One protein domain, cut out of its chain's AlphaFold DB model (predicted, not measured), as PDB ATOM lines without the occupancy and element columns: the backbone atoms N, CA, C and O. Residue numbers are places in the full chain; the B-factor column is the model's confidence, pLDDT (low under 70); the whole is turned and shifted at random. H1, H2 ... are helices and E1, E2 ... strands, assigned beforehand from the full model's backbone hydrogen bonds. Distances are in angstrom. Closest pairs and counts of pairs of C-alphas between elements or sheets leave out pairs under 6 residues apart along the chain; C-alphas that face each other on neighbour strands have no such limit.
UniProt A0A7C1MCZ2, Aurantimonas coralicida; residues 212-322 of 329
ATOM      1  N   THR A 212     149.487 126.411 115.230       94.38
ATOM      2  CA  THR A 212     149.619 126.780 116.644       94.38
ATOM      3  C   THR A 212     148.287 127.297 117.171       94.38
ATOM      4  O   THR A 212     147.681 128.182 116.569       94.38
ATOM      5  N   PHE A 213     147.848 126.765 118.305       93.00
ATOM      6  CA  PHE A 213     146.620 127.153 118.990       93.00
ATOM      7  C   PHE A 213     146.789 126.963 120.509       93.00
ATOM      8  O   PHE A 213     147.900 126.868 121.027       93.00
ATOM      9  N   GLY A 214     145.681 126.866 121.242       88.56
ATOM     10  CA  GLY A 214     145.707 126.496 122.656       88.56
ATOM     11  C   GLY A 214     145.764 127.682 123.603       88.56
ATOM     12  O   GLY A 214     146.343 127.578 124.682       88.56
ATOM     13  N   PHE A 215     145.117 128.781 123.210       89.00
ATOM     14  CA  PHE A 215     144.943 129.977 124.026       89.00
ATOM     15  C   PHE A 215     144.536 129.649 125.481       89.00
ATOM     16  O   PHE A 215     143.735 128.728 125.705       89.00
ATOM     17  N   PRO A 216     145.051 130.398 126.478       87.62
ATOM     18  CA  PRO A 216     144.765 130.169 127.900       87.62
ATOM     19  C   PRO A 216     143.278 130.191 128.252       87.62
ATOM     20  O   PRO A 216     142.866 129.607 129.248       87.62
ATOM     21  N   GLN A 217     142.485 130.908 127.459       89.69
ATOM     22  CA  GLN A 217     141.062 131.128 127.677       89.69
ATOM     23  C   GLN A 217     140.212 129.907 127.328       89.69
ATOM     24  O   GLN A 217     139.078 129.836 127.790       89.69
ATOM     25  N   TYR A 218     140.733 128.961 126.543       92.00
ATOM     26  CA  TYR A 218     140.020 127.717 126.289       92.00
ATOM     27  C   TYR A 218     139.948 126.870 127.554       92.00
ATOM     28  O   TYR A 218     140.985 126.562 128.154       92.00
ATOM     29  N   ASP A 219     138.750 126.415 127.903       92.88
ATOM     30  CA  ASP A 219     138.610 125.220 128.733       92.88
ATOM     31  C   ASP A 219     139.013 123.953 127.947       92.88
ATOM     32  O   ASP A 219     139.418 124.015 126.783       92.88
ATOM     33  N   ARG A 220     138.991 122.781 128.595       94.62
ATOM     34  CA  ARG A 220     139.489 121.545 127.964       94.62
ATOM     35  C   ARG A 220     138.580 121.078 126.831       94.62
ATOM     36  O   ARG A 220     139.073 120.549 125.838       94.62
ATOM     37  N   GLU A 221     137.280 121.274 126.979       95.69
ATOM     38  CA  GLU A 221     136.269 120.907 126.001       95.69
ATOM     39  C   GLU A 221     136.401 121.781 124.745       95.69
ATOM     40  O   GLU A 221     136.509 121.261 123.636       95.69
ATOM     41  N   GLN A 222     136.503 123.101 124.907       95.94
ATOM     42  CA  GLN A 222     136.770 124.039 123.819       95.94
ATOM     43  C   GLN A 222     138.117 123.766 123.150       95.94
ATOM     44  O   GLN A 222     138.219 123.864 121.931       95.94
ATOM     45  N   LEU A 223     139.144 123.401 123.921       95.50
ATOM     46  CA  LEU A 223     140.462 123.063 123.391       95.50
ATOM     47  C   LEU A 223     140.409 121.815 122.493       95.50
ATOM     48  O   LEU A 223     140.959 121.824 121.393       95.50
ATOM     49  N   ALA A 224     139.704 120.769 122.929       97.19
ATOM     50  CA  ALA A 224     139.461 119.569 122.132       97.19
ATOM     51  C   ALA A 224     138.668 119.879 120.848       97.19
ATOM     52  O   ALA A 224     139.026 119.412 119.765       97.19
ATOM     53  N   GLU A 225     137.619 120.698 120.941       97.38
ATOM     54  CA  GLU A 225     136.816 121.086 119.776       97.38
ATOM     55  C   GLU A 225     137.586 121.995 118.803       97.38
ATOM     56  O   GLU A 225     137.490 121.817 117.587       97.38
ATOM     57  N   ALA A 226     138.415 122.915 119.305       96.31
ATOM     58  CA  ALA A 226     139.306 123.729 118.482       96.31
ATOM     59  C   ALA A 226     140.325 122.853 117.736       96.31
ATOM     60  O   ALA A 226     140.531 123.035 116.536       96.31
ATOM     61  N   ALA A 227     140.909 121.855 118.405       97.31
ATOM     62  CA  ALA A 227     141.826 120.910 117.773       97.31
ATOM     63  C   ALA A 227     141.150 120.170 116.603       97.31
ATOM     64  O   ALA A 227     141.673 120.166 115.487       97.31
ATOM     65  N   LYS A 228     139.937 119.637 116.815       97.56
ATOM     66  CA  LYS A 228     139.140 118.990 115.754       97.56
ATOM     67  C   LYS A 228     138.807 119.942 114.607       97.56
ATOM     68  O   LYS A 228     138.813 119.523 113.450       97.56
ATOM     69  N   LEU A 229     138.533 121.215 114.897       96.69
ATOM     70  CA  LEU A 229     138.289 122.224 113.867       96.69
ATOM     71  C   LEU A 229     139.523 122.429 112.978       96.69
ATOM     72  O   LEU A 229     139.388 122.507 111.758       96.69
ATOM     73  N   HIS A 230     140.723 122.480 113.559       96.12
ATOM     74  CA  HIS A 230     141.958 122.583 112.781       96.12
ATOM     75  C   HIS A 230     142.197 121.336 111.918       96.12
ATOM     76  O   HIS A 230     142.545 121.477 110.746       96.12
ATOM     77  N   LEU A 231     141.903 120.131 112.420       96.44
ATOM     78  CA  LEU A 231     141.941 118.920 111.588       96.44
ATOM     79  C   LEU A 231     140.939 118.983 110.428       96.44
ATOM     80  O   LEU A 231     141.277 118.664 109.290       96.44
ATOM     81  N   ALA A 232     139.718 119.461 110.686       96.50
ATOM     82  CA  ALA A 232     138.703 119.645 109.648       96.50
ATOM     83  C   ALA A 232     139.117 120.678 108.579       96.50
ATOM     84  O   ALA A 232     138.640 120.608 107.447       96.50
ATOM     85  N   ASN A 233     140.028 121.599 108.916       95.12
ATOM     86  CA  ASN A 233     140.644 122.548 107.986       95.12
ATOM     87  C   ASN A 233     141.864 121.973 107.234       95.12
ATOM     88  O   ASN A 233     142.483 122.689 106.451       95.12
ATOM     89  N   GLY A 234     142.198 120.694 107.439       95.44
ATOM     90  CA  GLY A 234     143.232 119.972 106.695       95.44
ATOM     91  C   GLY A 234     144.611 119.935 107.355       95.44
ATOM     92  O   GLY A 234     145.555 119.458 106.728       95.44
ATOM     93  N   PHE A 235     144.754 120.415 108.594       96.81
ATOM     94  CA  PHE A 235     146.012 120.279 109.331       96.81
ATOM     95  C   PHE A 235     146.196 118.847 109.838       96.81
ATOM     96  O   PHE A 235     145.261 118.238 110.347       96.81
ATOM     97  N   THR A 236     147.421 118.337 109.743       96.75
ATOM     98  CA  THR A 236     147.819 117.019 110.275       96.75
ATOM     99  C   THR A 236     148.767 117.127 111.468       96.75
ATOM    100  O   THR A 236     149.195 116.113 112.008       96.75
ATOM    101  N   ALA A 237     149.115 118.356 111.856       98.19
ATOM    102  CA  ALA A 237     150.045 118.660 112.929       98.19
ATOM    103  C   ALA A 237     149.573 119.904 113.693       98.19
ATOM    104  O   ALA A 237     149.210 120.915 113.076       98.19
ATOM    105  N   LEU A 238     149.585 119.843 115.023       98.25
ATOM    106  CA  LEU A 238     149.101 120.905 115.907       98.25
ATOM    107  C   LEU A 238     150.141 121.230 116.984       98.25
ATOM    108  O   LEU A 238     150.784 120.334 117.518       98.25
ATOM    109  N   LYS A 239     150.272 122.509 117.350       98.12
ATOM    110  CA  LYS A 239     151.095 122.963 118.481       98.12
ATOM    111  C   LYS A 239     150.220 123.675 119.507       98.12
ATOM    112  O   LYS A 239     149.559 124.650 119.165       98.12
ATOM    113  N   SER A 240     150.193 123.191 120.745       96.81
ATOM    114  CA  SER A 240     149.390 123.782 121.821       96.81
ATOM    115  C   SER A 240     150.249 124.528 122.831       96.81
ATOM    116  O   SER A 240     151.308 124.043 123.227       96.81
ATOM    117  N   VAL A 241     149.784 125.687 123.289       94.38
ATOM    118  CA  VAL A 241     150.495 126.424 124.337       94.38
ATOM    119  C   VAL A 241     150.256 125.825 125.725       94.38
ATOM    120  O   VAL A 241     149.130 125.490 126.103       94.38
ATOM    121  N   VAL A 242     151.346 125.715 126.482       95.06
ATOM    122  CA  VAL A 242     151.417 125.274 127.881       95.06
ATOM    123  C   VAL A 242     152.079 126.359 128.739       95.06
ATOM    124  O   VAL A 242     152.461 127.404 128.222       95.06
ATOM    125  N   ALA A 243     152.224 126.121 130.046       93.00
ATOM    126  CA  ALA A 243     152.668 127.104 131.041       93.00
ATOM    127  C   ALA A 243     151.689 128.275 131.221       93.00
ATOM    128  O   ALA A 243     152.068 129.376 131.623       93.00
ATOM    129  N   VAL A 244     150.414 128.033 130.913       90.00
ATOM    130  CA  VAL A 244     149.359 129.053 130.920       90.00
ATOM    131  C   VAL A 244     148.194 128.696 131.841       90.00
ATOM    132  O   VAL A 244     147.378 129.558 132.172       90.00
ATOM    133  N   ASP A 245     148.105 127.437 132.274       91.38
ATOM    134  CA  ASP A 245     147.066 126.991 133.192       91.38
ATOM    135  C   ASP A 245     147.353 127.447 134.633       91.38
ATOM    136  O   ASP A 245     148.462 127.321 135.155       91.38
ATOM    137  N   LYS A 246     146.320 127.934 135.328       88.50
ATOM    138  CA  LYS A 246     146.431 128.385 136.730       88.50
ATOM    139  C   LYS A 246     146.802 127.258 137.699       88.50
ATOM    140  O   LYS A 246     147.297 127.526 138.788       88.50
ATOM    141  N   GLY A 247     146.553 126.004 137.325       91.56
ATOM    142  CA  GLY A 247     146.987 124.809 138.046       91.56
ATOM    143  C   GLY A 247     148.451 124.426 137.800       91.56
ATOM    144  O   GLY A 247     148.860 123.341 138.230       91.56
ATOM    145  N   GLY A 248     149.216 125.270 137.097       93.88
ATOM    146  CA  GLY A 248     150.604 125.037 136.711       93.88
ATOM    147  C   GLY A 248     150.746 123.832 135.784       93.88
ATOM    148  O   GLY A 248     149.795 123.419 135.116       93.88
ATOM    149  N   TRP A 249     151.914 123.188 135.828       96.12
ATOM    150  CA  TRP A 249     152.240 122.063 134.944       96.12
ATOM    151  C   TRP A 249     151.212 120.918 134.972       96.12
ATOM    152  O   TRP A 249     151.002 120.255 133.963       96.12
ATOM    153  N   ARG A 250     150.522 120.683 136.101       97.38
ATOM    154  CA  ARG A 250     149.467 119.653 136.194       97.38
ATOM    155  C   ARG A 250     148.231 120.017 135.378       97.38
ATOM    156  O   ARG A 250     147.553 119.135 134.859       97.38
ATOM    157  N   GLY A 251     147.895 121.304 135.340       96.44
ATOM    158  CA  GLY A 251     146.818 121.833 134.512       96.44
ATOM    159  C   GLY A 251     147.143 121.682 133.036       96.44
ATOM    160  O   GLY A 251     146.357 121.085 132.303       96.44
ATOM    161  N   ASP A 252     148.347 122.094 132.647       97.12
ATOM    162  CA  ASP A 252     148.833 121.940 131.279       97.12
ATOM    163  C   ASP A 252     148.883 120.470 130.840       97.12
ATOM    164  O   ASP A 252     148.405 120.149 129.756       97.12
ATOM    165  N   ALA A 253     149.327 119.543 131.697       97.81
ATOM    166  CA  ALA A 253     149.294 118.108 131.389       97.81
ATOM    167  C   ALA A 253     147.878 117.621 131.026       97.81
ATOM    168  O   ALA A 253     147.694 116.891 130.051       97.81
ATOM    169  N   ARG A 254     146.854 118.071 131.768       97.62
ATOM    170  CA  ARG A 254     145.450 117.753 131.461       97.62
ATOM    171  C   ARG A 254     144.968 118.407 130.167       97.62
ATOM    172  O   ARG A 254     144.160 117.800 129.471       97.62
ATOM    173  N   ARG A 255     145.431 119.621 129.846       97.19
ATOM    174  CA  ARG A 255     145.123 120.298 128.572       97.19
ATOM    175  C   ARG A 255     145.673 119.501 127.390       97.19
ATOM    176  O   ARG A 255     144.929 119.199 126.465       97.19
ATOM    177  N   VAL A 256     146.944 119.107 127.455       97.94
ATOM    178  CA  VAL A 256     147.605 118.346 126.383       97.94
ATOM    179  C   VAL A 256     146.953 116.975 126.206       97.94
ATOM    180  O   VAL A 256     146.676 116.576 125.076       97.94
ATOM    181  N   ARG A 257     146.626 116.280 127.304       98.31
ATOM    182  CA  ARG A 257     145.928 114.986 127.251       98.31
ATOM    183  C   ARG A 257     144.545 115.103 126.608       98.31
ATOM    184  O   ARG A 257     144.240 114.327 125.715       98.31
ATOM    185  N   ALA A 258     143.769 116.131 126.959       98.06
ATOM    186  CA  ALA A 258     142.470 116.381 126.330       98.06
ATOM    187  C   ALA A 258     142.574 116.615 124.811       98.06
ATOM    188  O   ALA A 258     141.701 116.178 124.064       98.06
ATOM    189  N   ILE A 259     143.641 117.274 124.344       98.12
ATOM    190  CA  ILE A 259     143.897 117.414 122.904       98.12
ATOM    191  C   ILE A 259     144.211 116.055 122.292       98.12
ATOM    192  O   ILE A 259     143.585 115.701 121.298       98.12
ATOM    193  N   ARG A 260     145.151 115.299 122.876       98.25
ATOM    194  CA  ARG A 260     145.546 113.983 122.358       98.25
ATOM    195  C   ARG A 260     144.344 113.043 122.251       98.25
ATOM    196  O   ARG A 260     144.116 112.491 121.180       98.25
ATOM    197  N   ASP A 261     143.526 112.956 123.299       98.19
ATOM    198  CA  ASP A 261     142.303 112.143 123.323       98.19
ATOM    199  C   ASP A 261     141.313 112.546 122.210       98.19
ATOM    200  O   ASP A 261     140.581 111.712 121.678       98.19
ATOM    201  N   ALA A 262     141.284 113.830 121.839       97.94
ATOM    202  CA  ALA A 262     140.383 114.363 120.823       97.94
ATOM    203  C   ALA A 262     140.861 114.139 119.380       97.94
ATOM    204  O   ALA A 262     140.020 114.032 118.483       97.94
ATOM    205  N   VAL A 263     142.177 114.122 119.150       97.69
ATOM    206  CA  VAL A 263     142.779 114.050 117.806       97.69
ATOM    207  C   VAL A 263     143.309 112.662 117.441       97.69
ATOM    208  O   VAL A 263     143.504 112.392 116.259       97.69
ATOM    209  N   GLY A 264     143.497 111.780 118.427       97.25
ATOM    210  CA  GLY A 264     144.059 110.441 118.246       97.25
ATOM    211  C   GLY A 264     145.585 110.438 118.120       97.25
ATOM    212  O   GLY A 264     146.222 111.491 118.090       97.25
ATOM    213  N   ASP A 265     146.180 109.248 118.051       96.81
ATOM    214  CA  ASP A 265     147.641 109.064 118.103       96.81
ATOM    215  C   ASP A 265     148.355 109.357 116.773       96.81
ATOM    216  O   ASP A 265     149.552 109.631 116.768       96.81
ATOM    217  N   ASP A 266     147.624 109.366 115.654       96.19
ATOM    218  CA  ASP A 266     148.185 109.555 114.305       96.19
ATOM    219  C   ASP A 266     148.519 111.022 113.967       96.19
ATOM    220  O   ASP A 266     149.114 111.307 112.927       96.19
ATOM    221  N   ILE A 267     148.111 111.969 114.816       97.94
ATOM    222  CA  ILE A 267     148.326 113.406 114.606       97.94
ATOM    223  C   ILE A 267     149.614 113.855 115.297       97.94
ATOM    224  O   ILE A 267     149.799 113.629 116.497       97.94
ATOM    225  N   ASP A 268     150.472 114.570 114.569       98.19
ATOM    226  CA  ASP A 268     151.646 115.216 115.156       98.19
ATOM    227  C   ASP A 268     151.195 116.281 116.166       98.19
ATOM    228  O   ASP A 268     150.444 117.204 115.835       98.19
ATOM    229  N   LEU A 269     151.643 116.147 117.416       98.44
ATOM    230  CA  LEU A 269     151.287 117.066 118.491       98.44
ATOM    231  C   LEU A 269     152.543 117.621 119.142       98.44
ATOM    232  O   LEU A 269     153.402 116.886 119.626       98.44
ATOM    233  N   MET A 270     152.607 118.940 119.199       98.31
ATOM    234  CA  MET A 270     153.678 119.699 119.815       98.31
ATOM    235  C   MET A 270     153.124 120.544 120.950       98.31
ATOM    236  O   MET A 270     151.936 120.884 120.979       98.31
ATOM    237  N   ILE A 271     154.003 120.928 121.867       97.69
ATOM    238  CA  ILE A 271     153.675 121.882 122.922       97.69
ATOM    239  C   ILE A 271     154.700 123.003 122.979       97.69
ATOM    240  O   ILE A 271     155.852 122.807 122.602       97.69
ATOM    241  N   ASP A 272     154.281 124.165 123.461       96.38
ATOM    242  CA  ASP A 272     155.113 125.365 123.522       96.38
ATOM    243  C   ASP A 272     154.901 126.105 124.843       96.38
ATOM    244  O   ASP A 272     153.773 126.477 125.160       96.38
ATOM    245  N   ALA A 273     155.964 126.305 125.626       94.06
ATOM    246  CA  ALA A 273     155.886 127.026 126.898       94.06
ATOM    247  C   ALA A 273     156.240 128.513 126.793       94.06
ATOM    248  O   ALA A 273     156.137 129.202 127.806       94.06
ATOM    249  N   ASN A 274     156.665 129.024 125.630       90.00
ATOM    250  CA  ASN A 274     156.997 130.441 125.432       90.00
ATOM    251  C   ASN A 274     157.910 131.003 126.547       90.00
ATOM    252  O   ASN A 274     157.686 132.110 127.045       90.00
ATOM    253  N   TYR A 275     158.914 130.234 126.989       88.31
ATOM    254  CA  TYR A 275     159.814 130.587 128.096       88.31
ATOM    255  C   TYR A 275     159.177 130.704 129.487       88.31
ATOM    256  O   TYR A 275     159.736 131.408 130.324       88.31
ATOM    257  N   LEU A 276     158.035 130.091 129.786       89.12
ATOM    258  CA  LEU A 276     157.332 130.368 131.050       89.12
ATOM    259  C   LEU A 276     157.577 129.357 132.176       89.12
ATOM    260  O   LEU A 276     157.223 129.650 133.316       89.12
ATOM    261  N   PHE A 277     158.217 128.214 131.916       92.69
ATOM    262  CA  PHE A 277     158.557 127.268 132.982       92.69
ATOM    263  C   PHE A 277     159.977 127.450 133.524       92.69
ATOM    264  O   PHE A 277     160.942 127.744 132.812       92.69
ATOM    265  N   ASN A 278     160.116 127.139 134.811       91.88
ATOM    266  CA  ASN A 278     161.405 126.815 135.406       91.88
ATOM    267  C   ASN A 278     161.794 125.343 135.123       91.88
ATOM    268  O   ASN A 278     160.931 124.516 134.805       91.88
ATOM    269  N   PRO A 279     163.077 124.967 135.307       91.50
ATOM    270  CA  PRO A 279     163.560 123.613 135.018       91.50
ATOM    271  C   PRO A 279     162.842 122.472 135.743       91.50
ATOM    272  O   PRO A 279     162.758 121.362 135.214       91.50
ATOM    273  N   VAL A 280     162.328 122.713 136.952       92.38
ATOM    274  CA  VAL A 280     161.675 121.674 137.757       92.38
ATOM    275  C   VAL A 280     160.289 121.368 137.201       92.38
ATOM    276  O   VAL A 280     159.963 120.205 136.970       92.38
ATOM    277  N   GLU A 281     159.490 122.403 136.945       94.75
ATOM    278  CA  GLU A 281     158.142 122.244 136.396       94.75
ATOM    279  C   GLU A 281     158.163 121.672 134.984       94.75
ATOM    280  O   GLU A 281     157.417 120.733 134.709       94.75
ATOM    281  N   ALA A 282     159.075 122.143 134.128       95.06
ATOM    282  CA  ALA A 282     159.256 121.586 132.790       95.06
ATOM    283  C   ALA A 282     159.556 120.079 132.850       95.06
ATOM    284  O   ALA A 282     158.963 119.290 132.113       95.06
ATOM    285  N   LYS A 283     160.423 119.646 133.777       94.44
ATOM    286  CA  LYS A 283     160.753 118.226 133.969       94.44
ATOM    287  C   LYS A 283     159.565 117.404 134.471       94.44
ATOM    288  O   LYS A 283     159.422 116.253 134.060       94.44
ATOM    289  N   TYR A 284     158.737 117.954 135.359       95.75
ATOM    290  CA  TYR A 284     157.528 117.269 135.820       95.75
ATOM    291  C   TYR A 284     156.482 117.149 134.722       95.75
ATOM    292  O   TYR A 284     155.968 116.051 134.523       95.75
ATOM    293  N   LEU A 285     156.250 118.221 133.961       97.06
ATOM    294  CA  LEU A 285     155.367 118.178 132.803       97.06
ATOM    295  C   LEU A 285     155.810 117.092 131.823       97.06
ATOM    296  O   LEU A 285     155.009 116.232 131.480       97.06
ATOM    297  N   CYS A 286     157.093 117.078 131.442       96.50
ATOM    298  CA  CYS A 286     157.607 116.098 130.487       96.50
ATOM    299  C   CYS A 286     157.379 114.651 130.937       96.50
ATOM    300  O   CYS A 286     157.093 113.804 130.104       96.50
ATOM    301  N   ARG A 287     157.524 114.360 132.236       95.00
ATOM    302  CA  ARG A 287     157.289 113.013 132.783       95.00
ATOM    303  C   ARG A 287     155.818 112.614 132.733       95.00
ATOM    304  O   ARG A 287     155.526 111.448 132.511       95.00
ATOM    305  N   GLU A 288     154.922 113.567 132.960       96.81
ATOM    306  CA  GLU A 288     153.476 113.334 133.028       96.81
ATOM    307  C   GLU A 288     152.833 113.107 131.654       96.81
ATOM    308  O   GLU A 288     151.775 112.489 131.566       96.81
ATOM    309  N   ILE A 289     153.444 113.636 130.592       97.00
ATOM    310  CA  ILE A 289     152.908 113.581 129.222       97.00
ATOM    311  C   ILE A 289     153.792 112.786 128.261       97.00
ATOM    312  O   ILE A 289     153.604 112.850 127.047       97.00
ATOM    313  N   GLU A 290     154.786 112.062 128.778       95.31
ATOM    314  CA  GLU A 290     155.738 111.319 127.948       95.31
ATOM    315  C   GLU A 290     155.053 110.236 127.100       95.31
ATOM    316  O   GLU A 290     155.511 109.915 126.006       95.31
ATOM    317  N   ASP A 291     153.935 109.703 127.591       95.94
ATOM    318  CA  ASP A 291     153.110 108.702 126.921       95.94
ATOM    319  C   ASP A 291     152.314 109.255 125.728       95.94
ATOM    320  O   ASP A 291     151.834 108.474 124.916       95.94
ATOM    321  N   LEU A 292     152.204 110.582 125.576       97.12
ATOM    322  CA  LEU A 292     151.358 111.213 124.550       97.12
ATOM    323  C   LEU A 292     151.997 111.293 123.152       97.12
ATOM    324  O   LEU A 292     151.390 111.863 122.238       97.12
ATOM    325  N   GLY A 293     153.222 110.784 122.987       95.94
ATOM    326  CA  GLY A 293     153.908 110.732 121.691       95.94
ATOM    327  C   GLY A 293     154.092 112.111 121.049       95.94
ATOM    328  O   GLY A 293     153.722 112.306 119.895       95.94
ATOM    329  N   LEU A 294     154.588 113.093 121.809       97.75
ATOM    330  CA  LEU A 294     154.762 114.460 121.308       97.75
ATOM    331  C   LEU A 294     155.938 114.571 120.329       97.75
ATOM    332  O   LEU A 294     157.019 114.037 120.584       97.75
ATOM    333  N   THR A 295     155.750 115.340 119.254       97.31
ATOM    334  CA  THR A 295     156.770 115.579 118.225       97.31
ATOM    335  C   THR A 295     157.888 116.484 118.756       97.31
ATOM    336  O   THR A 295     159.063 116.205 118.517       97.31
ATOM    337  N   TRP A 296     157.553 117.537 119.519       97.44
ATOM    338  CA  TRP A 296     158.519 118.301 120.320       97.44
ATOM    339  C   TRP A 296     157.875 119.117 121.453       97.44
ATOM    340  O   TRP A 296     156.673 119.395 121.451       97.44
ATOM    341  N   PHE A 297     158.718 119.547 122.392       96.94
ATOM    342  CA  PHE A 297     158.444 120.573 123.391       96.94
ATOM    343  C   PHE A 297     159.303 121.816 123.117       96.94
ATOM    344  O   PHE A 297     160.533 121.772 123.185       96.94
ATOM    345  N   GLU A 298     158.640 122.912 122.764       96.31
ATOM    346  CA  GLU A 298     159.225 124.187 122.367       96.31
ATOM    347  C   GLU A 298     159.384 125.160 123.537       96.31
ATOM    348  O   GLU A 298     158.511 125.262 124.401       96.31
ATOM    349  N   GLU A 299     160.529 125.848 123.553       93.62
ATOM    350  CA  GLU A 299     160.912 126.884 124.525       93.62
ATOM    351  C   GLU A 299     160.533 126.539 125.976       93.62
ATOM    352  O   GLU A 299     159.889 127.334 126.671       93.62
ATOM    353  N   PRO A 300     160.932 125.343 126.460       93.25
ATOM    354  CA  PRO A 300     160.446 124.797 127.718       93.25
ATOM    355  C   PRO A 300     160.948 125.551 128.946       93.25
ATOM    356  O   PRO A 300     160.452 125.297 130.031       93.25
ATOM    357  N   LEU A 301     161.968 126.402 128.824       91.69
ATOM    358  CA  LEU A 301     162.666 127.000 129.957       91.69
ATOM    359  C   LEU A 301     162.837 128.495 129.758       91.69
ATOM    360  O   LEU A 301     163.114 128.934 128.647       91.69
ATOM    361  N   HIS A 302     162.799 129.260 130.850       85.12
ATOM    362  CA  HIS A 302     163.225 130.659 130.848       85.12
ATOM    363  C   HIS A 302     164.589 130.844 130.159       85.12
ATOM    364  O   HIS A 302     165.529 130.078 130.377       85.12
ATOM    365  N   GLN A 303     164.692 131.897 129.345       78.50
ATOM    366  CA  GLN A 303     165.897 132.322 128.628       78.50
ATOM    367  C   GLN A 303     166.553 131.297 127.679       78.50
ATOM    368  O   GLN A 303     167.567 131.648 127.081       78.50
ATOM    369  N   ASN A 304     165.998 130.092 127.471       79.94
ATOM    370  CA  ASN A 304     166.590 129.060 126.604       79.94
ATOM    371  C   ASN A 304     168.080 128.835 126.928       79.94
ATOM    372  O   ASN A 304     168.907 128.655 126.033       79.94
ATOM    373  N   ASP A 305     168.442 128.861 128.218       85.19
ATOM    374  CA  ASP A 305     169.823 128.616 128.632       85.19
ATOM    375  C   ASP A 305     170.284 127.254 128.094       85.19
ATOM    376  O   ASP A 305     169.683 126.211 128.366       85.19
ATOM    377  N   ALA A 306     171.363 127.262 127.308       88.31
ATOM    378  CA  ALA A 306     171.814 126.075 126.592       88.31
ATOM    379  C   ALA A 306     172.201 124.925 127.538       88.31
ATOM    380  O   ALA A 306     172.037 123.754 127.185       88.31
ATOM    381  N   ARG A 307     172.700 125.230 128.744       90.56
ATOM    382  CA  ARG A 307     173.065 124.214 129.743       90.56
ATOM    383  C   ARG A 307     171.812 123.635 130.385       90.56
ATOM    384  O   ARG A 307     171.686 122.417 130.453       90.56
ATOM    385  N   ALA A 308     170.857 124.481 130.760       90.44
ATOM    386  CA  ALA A 308     169.584 124.048 131.320       90.44
ATOM    387  C   ALA A 308     168.773 123.211 130.316       90.44
ATOM    388  O   ALA A 308     168.232 122.167 130.679       90.44
ATOM    389  N   LEU A 309     168.756 123.601 129.036       92.19
ATOM    390  CA  LEU A 309     168.160 122.805 127.958       92.19
ATOM    391  C   LEU A 309     168.892 121.472 127.761       92.19
ATOM    392  O   LEU A 309     168.245 120.448 127.542       92.19
ATOM    393  N   THR A 310     170.224 121.452 127.880       92.75
ATOM    394  CA  THR A 310     171.011 120.206 127.837       92.75
ATOM    395  C   THR A 310     170.637 119.274 128.987       92.75
ATOM    396  O   THR A 310     170.445 118.077 128.772       92.75
ATOM    397  N   ASP A 311     170.496 119.805 130.199       91.94
ATOM    398  CA  ASP A 311     170.114 119.015 131.368       91.94
ATOM    399  C   ASP A 311     168.667 118.522 131.288       91.94
ATOM    400  O   ASP A 311     168.398 117.368 131.632       91.94
ATOM    401  N   LEU A 312     167.748 119.338 130.763       92.50
ATOM    402  CA  LEU A 312     166.385 118.902 130.483       92.50
ATOM    403  C   LEU A 312     166.375 117.805 129.414       92.50
ATOM    404  O   LEU A 312     165.721 116.793 129.604       92.50
ATOM    405  N   ARG A 313     167.154 117.927 128.336       92.44
ATOM    406  CA  ARG A 313     167.219 116.917 127.264       92.44
ATOM    407  C   ARG A 313     167.717 115.546 127.736       92.44
ATOM    408  O   ARG A 313     167.414 114.540 127.106       92.44
ATOM    409  N   ARG A 314     168.496 115.480 128.821       90.44
ATOM    410  CA  ARG A 314     169.035 114.216 129.362       90.44
ATOM    411  C   ARG A 314     167.994 113.346 130.071       90.44
ATOM    412  O   ARG A 314     168.288 112.186 130.346       90.44
ATOM    413  N   GLY A 315     166.840 113.901 130.442       83.19
ATOM    414  CA  GLY A 315     165.817 113.186 131.208       83.19
ATOM    415  C   GLY A 315     164.713 112.594 130.325       83.19
ATOM    416  O   GLY A 315     164.725 111.391 130.087       83.19
ATOM    417  N   PRO A 316     163.719 113.402 129.918       79.75
ATOM    418  CA  PRO A 316     162.614 113.001 129.048       79.75
ATOM    419  C   PRO A 316     163.025 112.549 127.645       79.75
ATOM    420  O   PRO A 316     164.006 113.027 127.080       79.75
ATOM    421  N   ARG A 317     162.190 111.688 127.052       89.25
ATOM    422  CA  ARG A 317     162.283 111.259 125.644       89.25
ATOM    423  C   ARG A 317     161.673 112.246 124.647       89.25
ATOM    424  O   ARG A 317     161.847 112.065 123.446       89.25
ATOM    425  N   ILE A 318     160.975 113.273 125.128       95.44
ATOM    426  CA  ILE A 318     160.332 114.279 124.278       95.44
ATOM    427  C   ILE A 318     161.418 115.145 123.614       95.44
ATOM    428  O   ILE A 318     162.233 115.740 124.329       95.44
ATOM    429  N   PRO A 319     161.460 115.246 122.271       95.94
ATOM    430  CA  PRO A 319     162.389 116.137 121.585       95.94
ATOM    431  C   PRO A 319     162.187 117.595 122.007       95.94
ATOM    432  O   PRO A 319     161.060 118.032 122.216       95.94
ATOM    433  N   LEU A 320     163.270 118.366 122.115       95.00
ATOM    434  CA  LEU A 320     163.198 119.786 122.471       95.00
ATOM    435  C   LEU A 320     163.425 120.672 121.240       95.00
ATOM    436  O   LEU A 320     164.336 120.398 120.454       95.00
ATOM    437  N   ALA A 321     162.644 121.746 121.131       94.81
ATOM    438  CA  ALA A 321     162.820 122.837 120.173       94.81
ATOM    439  C   ALA A 321     163.017 124.170 120.917       94.81
ATOM    440  O   ALA A 321     162.536 124.347 122.034       94.81
ATOM    441  N   ALA A 322     163.761 125.099 120.322       91.44
ATOM    442  CA  ALA A 322     164.071 126.397 120.919       91.44
ATOM    443  C   ALA A 322     164.449 127.415 119.826       91.44
ATOM    444  O   ALA A 322     164.517 127.058 118.649       91.44
TER     445      ALA A 322
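What this domain is: This is residues 212 to 322 of the 329 residues of a protein of Aurantimonas coralicida (UniProt A0A7C1MCZ2). A small parallel sheet of three strands makes a floor, and four helices form an arched row with H1 and H2 on one face of it. H2 covers E1 and E2, while H3 and H4 continue the row, with H4 at the far end of the longest axis, past the E3 edge. The printed part has 111 residues with four named helices and three named strands, in the order H1 E1 H2 E2 H3 E3 H4, and the sheet runs E1 E2 E3. The class is mixed, helices and strands; the whole is compact, with a radius of gyration of the C-alphas of 13.1 A and spans of 40 by 27 by 21 A.

Where its parts are: The sheet holds E1, residues 237 to 241, E2, residues 268 to 272, and E3, residues 296 to 298; E1 and E2 measure 13.8 A and 13.6 A, and E3 6.3 A. C-alpha 237 begins E1 at (150.045, 118.660, 112.929). H2, residues 249 to 263, is the longest helix at 21.2 A. H1, residues 220 to 232, measures 18.4 A and begins with C-alpha 220 at (139.489, 121.545, 127.964). H3, residues 279 to 288, measures 14.5 A. H4, residues 306 to 313, measures 10.3 A and ends with C-alpha 313 at (167.219, 116.917, 127.264).

How they stand to each other: E1 and E2 are parallel at 22 degrees, with N 240 and O 270 2.9 A apart, within hydrogen-bond range. E2 and E3 are parallel at 23 degrees, with N 298 and O 271 2.8 A apart, also within range. Residues 212 to 213 pair with 239 to 240 of E1, and 320 to 321 with 297 to 298 of E3, both parallel. H2 is on the sheet over E1 and E2, at a height over the sheet of 9.4 A, and runs along the strands, at 22 degrees to E2 on the local plane. E1, H2, E2 and E2, H3, E3 are strand-helix-strand units, two parallel neighbour strands with a helix between, each with a right-handed crossover. H1 and H2 on one face of the sheet E1 E2 E3 make two layers, one of helices and one the sheet. H1 touches H2, closest at the C-alphas of Ala 224 and Ile 259, 5.0 A, at a steep tilt of 39 degrees, the same way. H2 touches H3 with residues 249 to 253 alone, closest at the C-alphas of Trp 249 and Leu 285, 5.4 A; the tilt of 37 degrees is only just steep. H3, not on the sheet, touches H4, closest at the C-alphas of Lys 283 and Leu 312, 6.7 A, at a shallow tilt of 23 degrees. H1 and H4 are apart. In H1, H2, H3 and H4 every O i to N i+4 pair is within hydrogen-bond range.

The domain as a whole: The C-alphas of Ala 232 and Arg 307, the two farthest apart, are 40.1 A apart. The printed part has no cut, and no link is long. The mean pLDDT of the printed part of this model is 94.2, and no printed residue is under 70.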